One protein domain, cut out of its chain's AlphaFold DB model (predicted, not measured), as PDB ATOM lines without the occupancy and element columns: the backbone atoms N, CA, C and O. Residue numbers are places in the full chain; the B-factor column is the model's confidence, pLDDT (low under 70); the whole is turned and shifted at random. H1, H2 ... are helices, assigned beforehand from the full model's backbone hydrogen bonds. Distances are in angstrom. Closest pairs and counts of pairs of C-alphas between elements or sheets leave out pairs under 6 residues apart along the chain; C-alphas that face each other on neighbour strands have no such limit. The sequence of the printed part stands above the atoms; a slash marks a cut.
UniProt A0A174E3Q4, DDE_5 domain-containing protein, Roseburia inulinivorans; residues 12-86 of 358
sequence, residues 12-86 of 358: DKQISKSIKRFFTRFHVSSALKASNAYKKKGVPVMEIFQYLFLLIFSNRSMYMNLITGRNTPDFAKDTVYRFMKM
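What this domain is: This is residues 12 to 86 of the 358 residues of the protein "DDE_5 domain-containing protein" of Roseburia inulinivorans (UniProt A0A174E3Q4). H3 is the core, with the longest helix, H1, packed on one side, H5 crossing it on the opposite side, and the short H2 and H4 at opposite ends. The printed part has 75 residues with five named helices, H1 to H5 in order, and no named strand, all helix by class. It is compact, with a radius of gyration of the C-alphas of 12.5 A and spans of 35 by 27 by 16 A.

Where its parts are: H1, residues 12 to 25, runs 19.8 A from C-alpha 12 at (534.453, 532.317, 381.301). H3, residues 45 to 57, runs 18.8 A. H2 is residues 28 to 34, H4 62 to 68, and H5 77 to 84, ending with C-alpha 84 at (550.743, 535.500, 397.936).

How they stand to each other: H1 touches H3 at a steep tilt of 50 degrees, opposite ways; the closest C-alphas, Ser 16 and Leu 54, are 6.6 A apart. H3 touches H5 with residues 45 to 48 alone, about perpendicular at 77 degrees; the closest C-alphas, Ile 48 and Val 80, are 6.3 A apart. H2 and H4 are each close to H3 but not clearly touching; the closest C-alphas are Ser 29 and Met 46, 6.1 A, and Leu 55 and Met 62, 6.9 A. In H1 to H5 every O i to N i+4 pair is within hydrogen-bond range.

The domain as a whole: The farthest C-alphas, Ala 34 and Thr 68, are 35.2 A apart. The printed part has no cut and no long link. The pLDDT is under 70 at residue 12 and residues 70 to 71.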
ATOM      1  N   ASP A  12     533.561 532.942 380.297       69.69
ATOM      2  CA  ASP A  12     534.453 532.317 381.301       69.69
ATOM      3  C   ASP A  12     535.219 531.092 380.755       69.69
ATOM      4  O   ASP A  12     536.407 530.905 381.042       69.69
ATOM      5  N   LYS A  13     534.572 530.262 379.920       75.88
ATOM      6  CA  LYS A  13     535.228 529.106 379.277       75.88
ATOM      7  C   LYS A  13     536.297 529.553 378.277       75.88
ATOM      8  O   LYS A  13     537.381 528.966 378.237       75.88
ATOM      9  N   GLN A  14     536.014 530.597 377.500       77.62
ATOM     10  CA  GLN A  14     536.944 531.163 376.524       77.62
ATOM     11  C   GLN A  14     538.139 531.833 377.212       77.62
ATOM     12  O   GLN A  14     539.283 531.579 376.829       77.62
ATOM     13  N   ILE A  15     537.894 532.600 378.278       77.81
ATOM     14  CA  ILE A  15     538.925 533.181 379.147       77.81
ATOM     15  C   ILE A  15     539.820 532.072 379.708       77.81
ATOM     16  O   ILE A  15     541.039 532.116 379.546       77.81
ATOM     17  N   SER A  16     539.231 531.026 380.295       82.50
ATOM     18  CA  SER A  16     539.983 529.895 380.848       82.50
ATOM     19  C   SER A  16     540.842 529.189 379.790       82.50
ATOM     20  O   SER A  16     542.023 528.919 380.034       82.50
ATOM     21  N   LYS A  17     540.303 528.943 378.585       87.00
ATOM     22  CA  LYS A  17     541.050 528.348 377.462       87.00
ATOM     23  C   LYS A  17     542.218 529.236 377.022       87.00
ATOM     24  O   LYS A  17     543.325 528.731 376.834       87.00
ATOM     25  N   SER A  18     542.001 530.546 376.913       87.06
ATOM     26  CA  SER A  18     543.043 531.516 376.557       87.06
ATOM     27  C   SER A  18     544.158 531.579 377.601       87.06
ATOM     28  O   SER A  18     545.332 531.525 377.231       87.06
ATOM     29  N   ILE A  19     543.813 531.587 378.894       87.94
ATOM     30  CA  ILE A  19     544.785 531.530 379.996       87.94
ATOM     31  C   ILE A  19     545.609 530.242 379.907       87.94
ATOM     32  O   ILE A  19     546.836 530.303 379.921       87.94
ATOM     33  N   LYS A  20     544.967 529.074 379.750       90.62
ATOM     34  CA  LYS A  20     545.669 527.781 379.622       90.62
ATOM     35  C   LYS A  20     546.620 527.761 378.424       90.62
ATOM     36  O   LYS A  20     547.755 527.301 378.555       90.62
ATOM     37  N   ARG A  21     546.186 528.292 377.276       93.25
ATOM     38  CA  ARG A  21     547.014 528.395 376.066       93.25
ATOM     39  C   ARG A  21     548.240 529.275 376.305       93.25
ATOM     40  O   ARG A  21     549.342 528.857 375.969       93.25
ATOM     41  N   PHE A  22     548.074 530.439 376.934       93.94
ATOM     42  CA  PHE A  22     549.192 531.312 377.304       93.94
ATOM     43  C   PHE A  22     550.151 530.619 378.283       93.94
ATOM     44  O   PHE A  22     551.365 530.611 378.082       93.94
ATOM     45  N   PHE A  23     549.600 529.990 379.323       95.06
ATOM     46  CA  PHE A  23     550.356 529.307 380.371       95.06
ATOM     47  C   PHE A  23     551.211 528.171 379.801       95.06
ATOM     48  O   PHE A  23     552.350 527.982 380.233       95.06
ATOM     49  N   THR A  24     550.665 527.456 378.817       96.12
ATOM     50  CA  THR A  24     551.357 526.396 378.078       96.12
ATOM     51  C   THR A  24     552.420 526.981 377.153       96.12
ATOM     52  O   THR A  24     553.586 526.624 377.296       96.12
ATOM     53  N   ARG A  25     552.050 527.932 376.277       96.44
ATOM     54  CA  ARG A  25     552.949 528.557 375.289       96.44
ATOM     55  C   ARG A  25     554.213 529.134 375.925       96.44
ATOM     56  O   ARG A  25     555.293 528.946 375.388       96.44
ATOM     57  N   PHE A  26     554.092 529.806 377.070       97.00
ATOM     58  CA  PHE A  26     555.228 530.458 377.740       97.00
ATOM     59  C   PHE A  26     555.734 529.695 378.974       97.00
ATOM     60  O   PHE A  26     556.496 530.225 379.793       97.00
ATOM     61  N   HIS A  27     555.322 528.431 379.125       97.00
ATOM     62  CA  HIS A  27     555.747 527.522 380.191       97.00
ATOM     63  C   HIS A  27     555.659 528.135 381.606       97.00
ATOM     64  O   HIS A  27     556.585 528.006 382.416       97.00
ATOM     65  N   VAL A  28     554.554 528.812 381.930       97.12
ATOM     66  CA  VAL A  28     554.389 529.605 383.170       97.12
ATOM     67  C   VAL A  28     554.671 528.781 384.432       97.12
ATOM     68  O   VAL A  28     555.358 529.261 385.332       97.12
ATOM     69  N   SER A  29     554.253 527.511 384.471       95.75
ATOM     70  CA  SER A  29     554.557 526.593 385.585       95.75
ATOM     71  C   SER A  29     556.067 526.438 385.824       95.75
ATOM     72  O   SER A  29     556.547 526.527 386.955       95.75
ATOM     73  N   SER A  30     556.847 526.299 384.748       97.25
ATOM     74  CA  SER A  30     558.310 526.230 384.823       97.25
ATOM     75  C   SER A  30     558.918 527.549 385.325       97.25
ATOM     76  O   SER A  30     559.816 527.519 386.165       97.25
ATOM     77  N   ALA A  31     558.395 528.708 384.898       97.75
ATOM     78  CA  ALA A  31     558.857 530.013 385.392       97.75
ATOM     79  C   ALA A  31     558.569 530.200 386.892       97.75
ATOM     80  O   ALA A  31     559.425 530.689 387.632       97.75
ATOM     81  N   LEU A  32     557.390 529.766 387.353       97.00
ATOM     82  CA  LEU A  32     557.010 529.762 388.769       97.00
ATOM     83  C   LEU A  32     557.968 528.880 389.577       97.00
ATOM     84  O   LEU A  32     558.562 529.348 390.550       97.00
ATOM     85  N   LYS A  33     558.205 527.640 389.130       96.62
ATOM     86  CA  LYS A  33     559.133 526.711 389.793       96.62
ATOM     87  C   LYS A  33     560.557 527.273 389.856       96.62
ATOM     88  O   LYS A  33     561.152 527.284 390.931       96.62
ATOM     89  N   ALA A  34     561.066 527.818 388.749       97.38
ATOM     90  CA  ALA A  34     562.378 528.470 388.677       97.38
ATOM     91  C   ALA A  34     562.493 529.719 389.571       97.38
ATOM     92  O   ALA A  34     563.601 530.186 389.838       97.38
ATOM     93  N   SER A  35     561.362 530.250 390.039       97.69
ATOM     94  CA  SER A  35     561.257 531.407 390.933       97.69
ATOM     95  C   SER A  35     560.867 531.024 392.361       97.69
ATOM     96  O   SER A  35     560.411 531.875 393.125       97.69
ATOM     97  N   ASN A  36     561.052 529.752 392.731       96.75
ATOM     98  CA  ASN A  36     560.728 529.177 394.041       96.75
ATOM     99  C   ASN A  36     559.230 529.190 394.401       96.75
ATOM    100  O   ASN A  36     558.874 529.033 395.568       96.75
ATOM    101  N   ALA A  37     558.342 529.345 393.418       95.50
ATOM    102  CA  ALA A  37     556.903 529.200 393.609       95.50
ATOM    103  C   ALA A  37     556.495 527.731 393.437       95.50
ATOM    104  O   ALA A  37     555.905 527.335 392.437       95.50
ATOM    105  N   TYR A  38     556.829 526.908 394.428       91.19
ATOM    106  CA  TYR A  38     556.378 525.520 394.524       91.19
ATOM    107  C   TYR A  38     556.042 525.167 395.974       91.19
ATOM    108  O   TYR A  38     556.473 525.830 396.918       91.19
ATOM    109  N   LYS A  39     555.242 524.116 396.160       86.06
ATOM    110  CA  LYS A  39     554.811 523.623 397.472       86.06
ATOM    111  C   LYS A  39     555.114 522.132 397.568       86.06
ATOM    112  O   LYS A  39     554.982 521.423 396.579       86.06
ATOM    113  N   LYS A  40     555.499 521.662 398.761       81.69
ATOM    114  CA  LYS A  40     555.720 520.227 399.022       81.69
ATOM    115  C   LYS A  40     554.410 519.436 399.124       81.69
ATOM    116  O   LYS A  40     554.390 518.265 398.778       81.69
ATOM    117  N   LYS A  41     553.345 520.056 399.650       84.38
ATOM    118  CA  LYS A  41     552.036 519.431 399.904       84.38
ATOM    119  C   LYS A  41     550.889 520.434 399.710       84.38
ATOM    120  O   LYS A  41     551.100 521.653 399.762       84.38
ATOM    121  N   GLY A  42     549.674 519.907 399.552       88.62
ATOM    122  CA  GLY A  42     548.435 520.664 399.355       88.62
ATOM    123  C   GLY A  42     548.247 521.138 397.914       88.62
ATOM    124  O   GLY A  42     548.913 520.657 397.006       88.62
ATOM    125  N   VAL A  43     547.360 522.120 397.728       91.50
ATOM    126  CA  VAL A  43     546.959 522.640 396.407       91.50
ATOM    127  C   VAL A  43     548.171 523.043 395.551       91.50
ATOM    128  O   VAL A  43     548.998 523.835 396.046       91.50
ATOM    129  N   PRO A  44     548.265 522.568 394.296       92.38
ATOM    130  CA  PRO A  44     549.294 522.969 393.345       92.38
ATOM    131  C   PRO A  44     549.358 524.485 393.130       92.38
ATOM    132  O   PRO A  44     548.349 525.171 392.995       92.38
ATOM    133  N   VAL A  45     550.578 525.026 393.052       93.25
ATOM    134  CA  VAL A  45     550.796 526.467 392.819       93.25
ATOM    135  C   VAL A  45     550.163 526.929 391.508       93.25
ATOM    136  O   VAL A  45     549.618 528.027 391.447       93.25
ATOM    137  N   MET A  46     550.206 526.083 390.480       92.25
ATOM    138  CA  MET A  46     549.653 526.401 389.168       92.25
ATOM    139  C   MET A  46     548.141 526.636 389.216       92.25
ATOM    140  O   MET A  46     547.661 527.567 388.581       92.25
ATOM    141  N   GLU A  47     547.404 525.855 390.008       91.12
ATOM    142  CA  GLU A  47     545.954 526.016 390.172       91.12
ATOM    143  C   GLU A  47     545.616 527.329 390.879       91.12
ATOM    144  O   GLU A  47     544.768 528.090 390.414       91.12
ATOM    145  N   ILE A  48     546.341 527.647 391.959       92.75
ATOM    146  CA  ILE A  48     546.183 528.916 392.685       92.75
ATOM    147  C   ILE A  48     546.482 530.097 391.756       92.75
ATOM    148  O   ILE A  48     545.745 531.084 391.734       92.75
ATOM    149  N   PHE A  49     547.563 530.004 390.979       92.94
ATOM    150  CA  PHE A  49     547.985 531.063 390.072       92.94
ATOM    151  C   PHE A  49     547.004 531.236 388.910       92.94
ATOM    152  O   PHE A  49     546.602 532.354 388.616       92.94
ATOM    153  N   GLN A  50     546.540 530.147 388.294       90.62
ATOM    154  CA  GLN A  50     545.532 530.203 387.237       90.62
ATOM    155  C   GLN A  50     544.214 530.808 387.737       90.62
ATOM    156  O   GLN A  50     543.611 531.624 387.037       90.62
ATOM    157  N   TYR A  51     543.792 530.462 388.955       89.38
ATOM    158  CA  TYR A  51     542.607 531.044 389.579       89.38
ATOM    159  C   TYR A  51     542.723 532.566 389.754       89.38
ATOM    160  O   TYR A  51     541.775 533.290 389.457       89.38
ATOM    161  N   LEU A  52     543.893 533.074 390.157       89.19
ATOM    162  CA  LEU A  52     544.136 534.520 390.250       89.19
ATOM    163  C   LEU A  52     543.961 535.236 388.899       89.19
ATOM    164  O   LEU A  52     543.389 536.323 388.862       89.19
ATOM    165  N   PHE A  53     544.399 534.629 387.792       86.44
ATOM    166  CA  PHE A  53     544.218 535.202 386.450       86.44
ATOM    167  C   PHE A  53     542.759 535.147 386.000       86.44
ATOM    168  O   PHE A  53     542.267 536.110 385.413       86.44
ATOM    169  N   LEU A  54     542.053 534.057 386.310       85.31
ATOM    170  CA  LEU A  54     540.627 533.938 386.017       85.31
ATOM    171  C   LEU A  54     539.825 535.041 386.720       85.31
ATOM    172  O   LEU A  54     538.983 535.664 386.089       85.31
ATOM    173  N   LEU A  55     540.121 535.335 387.992       82.88
ATOM    174  CA  LEU A  55     539.472 536.431 388.724       82.88
ATOM    175  C   LEU A  55     539.631 537.781 388.013       82.88
ATOM    176  O   LEU A  55     538.653 538.512 387.856       82.88
ATOM    177  N   ILE A  56     540.849 538.090 387.558       81.50
ATOM    178  CA  ILE A  56     541.163 539.353 386.879       81.50
ATOM    179  C   ILE A  56     540.413 539.448 385.546       81.50
ATOM    180  O   ILE A  56     539.721 540.432 385.305       81.50
ATOM    181  N   PHE A  57     540.507 538.423 384.696       79.44
ATOM    182  CA  PHE A  57     539.922 538.470 383.352       79.44
ATOM    183  C   PHE A  57     538.403 538.291 383.326       79.44
ATOM    184  O   PHE A  57     537.751 538.822 382.433       79.44
ATOM    185  N   SER A  58     537.824 537.609 384.315       75.19
ATOM    186  CA  SER A  58     536.370 537.565 384.500       75.19
ATOM    187  C   SER A  58     535.827 538.815 385.210       75.19
ATOM    188  O   SER A  58     534.618 538.901 385.420       75.19
ATOM    189  N   ASN A  59     536.687 539.768 385.601       74.62
ATOM    190  CA  ASN A  59     536.343 540.972 386.362       74.62
ATOM    191  C   ASN A  59     535.550 540.666 387.652       74.62
ATOM    192  O   ASN A  59     534.540 541.300 387.961       74.62
ATOM    193  N   ARG A  60     535.985 539.644 388.406       75.94
ATOM    194  CA  ARG A  60     535.337 539.208 389.654       75.94
ATOM    195  C   ARG A  60     536.304 539.247 390.824       75.94
ATOM    196  O   ARG A  60     537.485 538.936 390.704       75.94
ATOM    197  N   SER A  61     535.775 539.563 392.002       80.69
ATOM    198  CA  SER A  61     536.519 539.391 393.247       80.69
ATOM    199  C   SER A  61     536.348 537.971 393.789       80.69
ATOM    200  O   SER A  61     535.327 537.317 393.575       80.69
ATOM    201  N   MET A  62     537.335 537.504 394.554       81.38
ATOM    202  CA  MET A  62     537.260 536.210 395.240       81.38
ATOM    203  C   MET A  62     536.053 536.133 396.185       81.38
ATOM    204  O   MET A  62     535.422 535.088 396.292       81.38
ATOM    205  N   TYR A  63     535.705 537.252 396.829       77.69
ATOM    206  CA  TYR A  63     534.517 537.368 397.677       77.69
ATOM    207  C   TYR A  63     533.227 537.120 396.886       77.69
ATOM    208  O   TYR A  63     532.391 536.334 397.317       77.69
ATOM    209  N   MET A  64     533.101 537.721 395.698       74.81
ATOM    210  CA  MET A  64     531.936 537.507 394.837       74.81
ATOM    211  C   MET A  64     531.849 536.062 394.335       74.81
ATOM    212  O   MET A  64     530.763 535.489 394.345       74.81
ATOM    213  N   ASN A  65     532.967 535.437 393.954       77.44
ATOM    214  CA  ASN A  65     532.956 534.021 393.561       77.44
ATOM    215  C   ASN A  65     532.566 533.099 394.728       77.44
ATOM    216  O   ASN A  65     531.808 532.160 394.517       77.44
ATOM    217  N   LEU A  66     533.021 533.391 395.953       73.75
ATOM    218  CA  LEU A  66     532.642 532.630 397.148       73.75
ATOM    219  C   LEU A  66     531.143 532.736 397.458       73.75
ATOM    220  O   LEU A  66     530.528 531.724 397.766       73.75
ATOM    221  N   ILE A  67     530.549 533.931 397.355       73.81
ATOM    222  CA  ILE A  67     529.108 534.128 397.606       73.81
ATOM    223  C   ILE A  67     528.253 533.491 396.516       73.81
ATOM    224  O   ILE A  67     527.216 532.906 396.803       73.81
ATOM    225  N   THR A  68     528.667 533.627 395.258       75.75
ATOM    226  CA  THR A  68     527.874 533.153 394.115       75.75
ATOM    227  C   THR A  68     528.042 531.660 393.838       75.75
ATOM    228  O   THR A  68     527.307 531.128 393.011       75.75
ATOM    229  N   GLY A  69     529.015 530.989 394.470       70.00
ATOM    230  CA  GLY A  69     529.336 529.577 394.228       70.00
ATOM    231  C   GLY A  69     529.805 529.280 392.795       70.00
ATOM    232  O   GLY A  69     529.816 528.127 392.368       70.00
ATOM    233  N   ARG A  70     530.156 530.314 392.017       66.69
ATOM    234  CA  ARG A  70     530.557 530.197 390.607       66.69
ATOM    235  C   ARG A  70     532.073 530.218 390.481       66.69
ATOM    236  O   ARG A  70     532.726 531.128 390.992       66.69
ATOM    237  N   ASN A  71     532.628 529.264 389.725       68.44
ATOM    238  CA  ASN A  71     534.078 529.098 389.540       68.44
ATOM    239  C   ASN A  71     534.838 529.074 390.884       68.44
ATOM    240  O   ASN A  71     535.958 529.585 390.985       68.44
ATOM    241  N   THR A  72     534.201 528.541 391.930       72.25
ATOM    242  CA  THR A  72     534.812 528.342 393.240       72.25
ATOM    243  C   THR A  72     535.856 527.240 393.109       72.25
ATOM    244  O   THR A  72     535.516 526.145 392.671       72.25
ATOM    245  N   PRO A  73     537.129 527.522 393.418       82.75
ATOM    246  CA  PRO A  73     538.157 526.499 393.366       82.75
ATOM    247  C   PRO A  73     537.980 525.520 394.530       82.75
ATOM    248  O   PRO A  73     537.426 525.890 395.567       82.75
ATOM    249  N   ASP A  74     538.568 524.327 394.419       86.19
ATOM    250  CA  ASP A  74     538.583 523.299 395.478       86.19
ATOM    251  C   ASP A  74     539.493 523.667 396.672       86.19
ATOM    252  O   ASP A  74     540.045 522.821 397.377       86.19
ATOM    253  N   PHE A  75     539.701 524.964 396.910       88.56
ATOM    254  CA  PHE A  75     540.495 525.483 398.009       88.56
ATOM    255  C   PHE A  75     539.927 526.777 398.584       88.56
ATOM    256  O   PHE A  75     539.415 527.647 397.885       88.56
ATOM    257  N   ALA A  76     540.104 526.951 399.893       87.19
ATOM    258  CA  ALA A  76     539.688 528.162 400.587       87.19
ATOM    259  C   ALA A  76     540.579 529.376 400.257       87.19
ATOM    260  O   ALA A  76     541.763 529.242 399.927       87.19
ATOM    261  N   LYS A  77     540.033 530.584 400.463       87.06
ATOM    262  CA  LYS A  77     540.731 531.875 400.291       87.06
ATOM    263  C   LYS A  77     542.086 531.948 401.006       87.06
ATOM    264  O   LYS A  77     543.032 532.549 400.497       87.06
ATOM    265  N   ASP A  78     542.215 531.286 402.154       89.69
ATOM    266  CA  ASP A  78     543.443 531.279 402.956       89.69
ATOM    267  C   ASP A  78     544.601 530.580 402.241       89.69
ATOM    268  O   ASP A  78     545.769 530.881 402.488       89.69
ATOM    269  N   THR A  79     544.311 529.675 401.306       91.56
ATOM    270  CA  THR A  79     545.323 529.078 400.428       91.56
ATOM    271  C   THR A  79     545.919 530.133 399.496       91.56
ATOM    272  O   THR A  79     547.141 530.185 399.348       91.56
ATOM    273  N   VAL A  80     545.093 531.027 398.947       90.75
ATOM    274  CA  VAL A  80     545.552 532.126 398.086       90.75
ATOM    275  C   VAL A  80     546.351 533.150 398.886       90.75
ATOM    276  O   VAL A  80     547.460 533.508 398.492       90.75
ATOM    277  N   TYR A  81     545.848 533.568 400.052       90.56
ATOM    278  CA  TYR A  81     546.562 534.521 400.902       90.56
ATOM    279  C   TYR A  81     547.910 533.986 401.379       90.56
ATOM    280  O   TYR A  81     548.895 534.725 401.363       90.56
ATOM    281  N   ARG A  82     547.988 532.707 401.773       92.31
ATOM    282  CA  ARG A  82     549.264 532.075 402.132       92.31
ATOM    283  C   ARG A  82     550.221 532.050 400.947       92.31
ATOM    284  O   ARG A  82     551.374 532.420 401.129       92.31
ATOM    285  N   PHE A  83     549.745 531.689 399.753       93.69
ATOM    286  CA  PHE A  83     550.554 531.691 398.531       93.69
ATOM    287  C   PHE A  83     551.128 533.080 398.212       93.69
ATOM    288  O   PHE A  83     552.337 533.219 398.045       93.69
ATOM    289  N   MET A  84     550.296 534.127 398.215       91.44
ATOM    290  CA  MET A  84     550.743 535.500 397.936       91.44
ATOM    291  C   MET A  84     551.756 536.023 398.967       91.44
ATOM    292  O   MET A  84     552.601 536.855 398.637       91.44
ATOM    293  N   LYS A  85     551.688 535.533 400.212       91.88
ATOM    294  CA  LYS A  85     552.590 535.907 401.312       91.88
ATOM    295  C   LYS A  85     553.876 535.072 401.376       91.88
ATOM    296  O   LYS A  85     554.713 535.343 402.236       91.88
ATOM    297  N   MET A  86     554.070 534.083 400.499       93.31
ATOM    298  CA  MET A  86     555.272 533.242 400.519       93.31
ATOM    299  C   MET A  86     556.535 534.075 400.265       93.31
ATOM    300  O   MET A  86     556.781 534.579 399.167       93.31
TER     301      MET A  86